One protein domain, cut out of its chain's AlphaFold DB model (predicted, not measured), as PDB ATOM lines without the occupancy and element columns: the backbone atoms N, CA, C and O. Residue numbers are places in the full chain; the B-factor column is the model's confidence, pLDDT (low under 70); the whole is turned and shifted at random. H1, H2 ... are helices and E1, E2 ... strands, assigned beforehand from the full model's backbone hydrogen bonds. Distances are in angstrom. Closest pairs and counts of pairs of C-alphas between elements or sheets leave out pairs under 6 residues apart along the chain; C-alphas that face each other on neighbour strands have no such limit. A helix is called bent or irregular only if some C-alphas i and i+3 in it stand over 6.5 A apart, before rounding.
ATOM      1  N   ILE A  94      63.916 -16.178  31.279       56.62
ATOM      2  CA  ILE A  94      62.666 -16.271  32.039       56.62
ATOM      3  C   ILE A  94      62.554 -17.701  32.575       56.62
ATOM      4  O   ILE A  94      62.311 -18.644  31.823       56.62
ATOM      5  N   ILE A  95      62.708 -17.874  33.890       52.59
ATOM      6  CA  ILE A  95      62.525 -19.174  34.548       52.59
ATOM      7  C   ILE A  95      61.074 -19.298  35.012       52.59
ATOM      8  O   ILE A  95      60.641 -18.608  35.937       52.59
ATOM      9  N   ARG A  96      60.313 -20.214  34.399       45.88
ATOM     10  CA  ARG A  96      58.934 -20.530  34.805       45.88
ATOM     11  C   ARG A  96      58.791 -22.031  35.034       45.88
ATOM     12  O   ARG A  96      59.103 -22.828  34.157       45.88
ATOM     13  N   SER A  97      58.319 -22.427  36.218       48.47
ATOM     14  CA  SER A  97      58.102 -23.840  36.585       48.47
ATOM     15  C   SER A  97      59.310 -24.755  36.311       48.47
ATOM     16  O   SER A  97      59.151 -25.869  35.814       48.47
ATOM     17  N   GLY A  98      60.525 -24.271  36.590       56.00
ATOM     18  CA  GLY A  98      61.768 -25.034  36.421       56.00
ATOM     19  C   GLY A  98      62.256 -25.197  34.978       56.00
ATOM     20  O   GLY A  98      63.216 -25.926  34.758       56.00
ATOM     21  N   HIS A  99      61.622 -24.533  34.007       47.56
ATOM     22  CA  HIS A  99      62.046 -24.537  32.610       47.56
ATOM     23  C   HIS A  99      62.605 -23.164  32.230       47.56
ATOM     24  O   HIS A  99      61.988 -22.133  32.518       47.56
ATOM     25  N   ASN A 100      63.770 -23.172  31.584       59.72
ATOM     26  CA  ASN A 100      64.413 -21.982  31.038       59.72
ATOM     27  C   ASN A 100      63.759 -21.651  29.697       59.72
ATOM     28  O   ASN A 100      63.805 -22.468  28.778       59.72
ATOM     29  N   ILE A 101      63.129 -20.481  29.600       61.72
ATOM     30  CA  ILE A 101      62.502 -20.005  28.367       61.72
ATOM     31  C   ILE A 101      63.318 -18.826  27.846       61.72
ATOM     32  O   ILE A 101      63.521 -17.842  28.559       61.72
ATOM     33  N   ASP A 102      63.772 -18.949  26.602       67.44
ATOM     34  CA  ASP A 102      64.448 -17.884  25.872       67.44
ATOM     35  C   ASP A 102      63.422 -16.820  25.418       67.44
ATOM     36  O   ASP A 102      62.475 -17.166  24.695       67.44
ATOM     37  N   PRO A 103      63.563 -15.545  25.831       69.12
ATOM     38  CA  PRO A 103      62.695 -14.461  25.377       69.12
ATOM     39  C   PRO A 103      62.674 -14.289  23.857       69.12
ATOM     40  O   PRO A 103      61.621 -13.959  23.312       69.12
ATOM     41  N   GLN A 104      63.786 -14.565  23.164       73.38
ATOM     42  CA  GLN A 104      63.877 -14.386  21.714       73.38
ATOM     43  C   GLN A 104      62.834 -15.239  20.979       73.38
ATOM     44  O   GLN A 104      62.148 -14.761  20.078       73.38
ATOM     45  N   MET A 105      62.626 -16.480  21.427       74.81
ATOM     46  CA  MET A 105      61.617 -17.374  20.854       74.81
ATOM     47  C   MET A 105      60.190 -16.819  21.012       74.81
ATOM     48  O   MET A 105      59.339 -17.012  20.141       74.81
ATOM     49  N   ILE A 106      59.909 -16.126  22.121       75.69
ATOM     50  CA  ILE A 106      58.603 -15.499  22.365       75.69
ATOM     51  C   ILE A 106      58.417 -14.295  21.439       75.69
ATOM     52  O   ILE A 106      57.340 -14.129  20.865       75.69
ATOM     53  N   GLU A 107      59.448 -13.469  21.278       78.94
ATOM     54  CA  GLU A 107      59.416 -12.297  20.402       78.94
ATOM     55  C   GLU A 107      59.223 -12.689  18.934       78.94
ATOM     56  O   GLU A 107      58.361 -12.127  18.256       78.94
ATOM     57  N   GLU A 108      59.944 -13.706  18.459       81.19
ATOM     58  CA  GLU A 108      59.795 -14.250  17.106       81.19
ATOM     59  C   GLU A 108      58.384 -14.810  16.869       81.19
ATOM     60  O   GLU A 108      57.755 -14.518  15.847       81.19
ATOM     61  N   ALA A 109      57.836 -15.556  17.836       79.31
ATOM     62  CA  ALA A 109      56.470 -16.070  17.756       79.31
ATOM     63  C   ALA A 109      55.421 -14.944  17.758       79.31
ATOM     64  O   ALA A 109      54.445 -14.999  17.002       79.31
ATOM     65  N   ALA A 110      55.619 -13.903  18.572       78.94
ATOM     66  CA  ALA A 110      54.733 -12.745  18.625       78.94
ATOM     67  C   ALA A 110      54.763 -11.946  17.312       78.94
ATOM     68  O   ALA A 110      53.705 -11.602  16.781       78.94
ATOM     69  N   LEU A 111      55.951 -11.702  16.750       83.06
ATOM     70  CA  LEU A 111      56.128 -11.047  15.451       83.06
ATOM     71  C   LEU A 111      55.480 -11.850  14.319       83.06
ATOM     72  O   LEU A 111      54.734 -11.284  13.516       83.06
ATOM     73  N   GLY A 112      55.693 -13.167  14.285       84.69
ATOM     74  CA  GLY A 112      55.049 -14.056  13.317       84.69
ATOM     75  C   GLY A 112      53.521 -14.033  13.427       84.69
ATOM     76  O   GLY A 112      52.826 -13.921  12.415       84.69
ATOM     77  N   GLY A 113      52.990 -14.060  14.652       83.25
ATOM     78  CA  GLY A 113      51.553 -13.966  14.917       83.25
ATOM     79  C   GLY A 113      50.943 -12.633  14.476       83.25
ATOM     80  O   GLY A 113      49.894 -12.620  13.830       83.25
ATOM     81  N   LEU A 114      51.616 -11.514  14.759       84.25
ATOM     82  CA  LEU A 114      51.194 -10.181  14.323       84.25
ATOM     83  C   LEU A 114      51.194 -10.058  12.798       84.25
ATOM     84  O   LEU A 114      50.239  -9.534  12.225       84.25
ATOM     85  N   PHE A 115      52.225 -10.581  12.134       83.56
ATOM     86  CA  PHE A 115      52.327 -10.552  10.678       83.56
ATOM     87  C   PHE A 115      51.242 -11.413  10.013       83.56
ATOM     88  O   PHE A 115      50.559 -10.957   9.093       83.56
ATOM     89  N   ALA A 116      51.012 -12.625  10.527       84.88
ATOM     90  CA  ALA A 116      49.948 -13.508  10.057       84.88
ATOM     91  C   ALA A 116      48.556 -12.891  10.261       84.88
ATOM     92  O   ALA A 116      47.731 -12.927   9.347       84.88
ATOM     93  N   TRP A 117      48.303 -12.274  11.421       85.06
ATOM     94  CA  TRP A 117      47.054 -11.556  11.678       85.06
ATOM     95  C   TRP A 117      46.876 -10.375  10.723       85.06
ATOM     96  O   TRP A 117      45.790 -10.196  10.178       85.06
ATOM     97  N   PHE A 118      47.934  -9.605  10.464       85.88
ATOM     98  CA  PHE A 118      47.874  -8.461   9.558       85.88
ATOM     99  C   PHE A 118      47.546  -8.886   8.121       85.88
ATOM    100  O   PHE A 118      46.681  -8.280   7.484       85.88
ATOM    101  N   ILE A 119      48.179  -9.958   7.627       85.25
ATOM    102  CA  ILE A 119      47.860 -10.562   6.325       85.25
ATOM    103  C   ILE A 119      46.422 -11.080   6.318       85.25
ATOM    104  O   ILE A 119      45.668 -10.799   5.387       85.25
ATOM    105  N   TRP A 120      46.006 -11.808   7.353       83.38
ATOM    106  CA  TRP A 120      44.639 -12.308   7.441       83.38
ATOM    107  C   TRP A 120      43.617 -11.166   7.416       83.38
ATOM    108  O   TRP A 120      42.698 -11.199   6.605       83.38
ATOM    109  N   ALA A 121      43.806 -10.123   8.222       82.44
ATOM    110  CA  ALA A 121      42.861  -9.020   8.361       82.44
ATOM    111  C   ALA A 121      42.757  -8.150   7.098       82.44
ATOM    112  O   ALA A 121      41.662  -7.711   6.749       82.44
ATOM    113  N   ASN A 122      43.876  -7.902   6.411       79.44
ATOM    114  CA  ASN A 122      43.918  -6.977   5.275       79.44
ATOM    115  C   ASN A 122      43.825  -7.669   3.915       79.44
ATOM    116  O   ASN A 122      43.352  -7.057   2.959       79.44
ATOM    117  N   PHE A 123      44.277  -8.919   3.810       79.81
ATOM    118  CA  PHE A 123      44.319  -9.635   2.542       79.81
ATOM    119  C   PHE A 123      43.286 -10.748   2.455       79.81
ATOM    120  O   PHE A 123      42.652 -10.841   1.424       79.81
ATOM    121  N   TYR A 124      43.058 -11.570   3.481       81.50
ATOM    122  CA  TYR A 124      42.136 -12.714   3.348       81.50
ATOM    123  C   TYR A 124      40.706 -12.414   3.813       81.50
ATOM    124  O   TYR A 124      39.743 -12.763   3.129       81.50
ATOM    125  N   ALA A 125      40.545 -11.731   4.945       81.69
ATOM    126  CA  ALA A 125      39.244 -11.402   5.521       81.69
ATOM    127  C   ALA A 125      38.335 -10.595   4.570       81.69
ATOM    128  O   ALA A 125      37.141 -10.901   4.524       81.69
ATOM    129  N   PRO A 126      38.832  -9.630   3.765       74.81
ATOM    130  CA  PRO A 126      37.997  -8.945   2.780       74.81
ATOM    131  C   PRO A 126      37.454  -9.891   1.704       74.81
ATOM    132  O   PRO A 126      36.281  -9.809   1.361       74.81
ATOM    133  N   TRP A 127      38.257 -10.839   1.210       72.56
ATOM    134  CA  TRP A 127      37.795 -11.797   0.197       72.56
ATOM    135  C   TRP A 127      36.761 -12.769   0.752       72.56
ATOM    136  O   TRP A 127      35.835 -13.137   0.037       72.56
ATOM    137  N   TRP A 128      36.871 -13.142   2.029       73.00
ATOM    138  CA  TRP A 128      35.840 -13.950   2.678       73.00
ATOM    139  C   TRP A 128      34.538 -13.162   2.856       73.00
ATOM    140  O   TRP A 128      33.474 -13.632   2.466       73.00
ATOM    141  N   ARG A 129      34.624 -11.913   3.334       72.75
ATOM    142  CA  ARG A 129      33.464 -11.010   3.435       72.75
ATOM    143  C   ARG A 129      32.825 -10.706   2.082       72.75
ATOM    144  O   ARG A 129      31.623 -10.514   2.026       72.75
ATOM    145  N   LEU A 130      33.585 -10.700   0.986       73.00
ATOM    146  CA  LEU A 130      33.030 -10.547  -0.362       73.00
ATOM    147  C   LEU A 130      32.055 -11.684  -0.715       73.00
ATOM    148  O   LEU A 130      31.063 -11.436  -1.399       73.00
ATOM    149  N   VAL A 131      32.318 -12.913  -0.254       73.62
ATOM    150  CA  VAL A 131      31.426 -14.062  -0.482       73.62
ATOM    151  C   VAL A 131      30.096 -13.870   0.250       73.62
ATOM    152  O   VAL A 131      29.043 -14.117  -0.343       73.62
ATOM    153  N   ASP A 132      30.145 -13.382   1.491       72.38
ATOM    154  CA  ASP A 132      28.965 -13.186   2.340       72.38
ATOM    155  C   ASP A 132      28.181 -11.909   1.969       72.38
ATOM    156  O   ASP A 132      26.979 -11.961   1.700       72.38
ATOM    157  N   ASP A 133      28.866 -10.765   1.880       71.75
ATOM    158  CA  ASP A 133      28.260  -9.438   1.710       71.75
ATOM    159  C   ASP A 133      28.008  -9.070   0.233       71.75
ATOM    160  O   ASP A 133      27.328  -8.082  -0.056       71.75
ATOM    161  N   ARG A 134      28.536  -9.852  -0.728       62.56
ATOM    162  CA  ARG A 134      28.519  -9.642  -2.201       62.56
ATOM    163  C   ARG A 134      29.133  -8.336  -2.718       62.56
ATOM    164  O   ARG A 134      29.476  -8.273  -3.897       62.56
TER     165      ARG A 134
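Overview. This is residues 94 to 134 of the 225 residues of the protein "AMP-binding domain-containing protein" of Pseudomonas mendocina (UniProt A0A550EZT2). One long helix, H1, makes nearly the whole length of a thin rod, and a tiny hairpin of two three-residue strands, E1 and E2, makes a small head at its first end. H1 kinks by 35 degrees near residue 127, and its last residues turn off at that angle. The printed part has 41 residues with two named strands and one named helix, in the order E1, E2, H1; the sheet, E1 - E2, is antiparallel, and the class is mostly helix. The whole is extended, with a radius of gyration of the C-alphas of 17.0 A and spans of 53 by 16 by 6 A.

Along the chain. Find C-alpha 94 at (62.666, -16.271, 32.039), where E1, residues 94 to 96, begins. E2 follows as residues 99 to 101. Go on to C-alpha 103 at (62.695, -14.461, 25.377); from there H1, residues 103 to 133, runs 42.1 A to C-alpha 133 at (28.260, -9.438, 1.710). H1 is neither bent nor irregular, but only just: C-alphas 122 and 125 are 6.4 A apart.

Arrangement. Look first at the hairpin of E1 and E2, antiparallel neighbours with 147 degrees between their directions. C-alphas 95 and 100 face each other at 4.9 A; N 99 and O 96, at 3.0 A, and N 101 and O 94, at 3.0 A, are within hydrogen-bond range. The closest C-alphas of E1 and H1 are those of Ile 94 and Pro 103, 6.9 A apart. In H1, 23 of 27 O i to N i+4 pairs are within hydrogen-bond range.

Size, cuts and confidence. The two C-alphas farthest apart, those of Gly 98 and Arg 134, are 53.2 A apart. The printed part has no cut, and the links E1 to E2 and E2 to H1 are tight. Residues 104 to 116, which belong to H1, are among those that stand free. The mean pLDDT of the printed part is 73.2; look for values under 70 at residues 94 to 103 and residue 134.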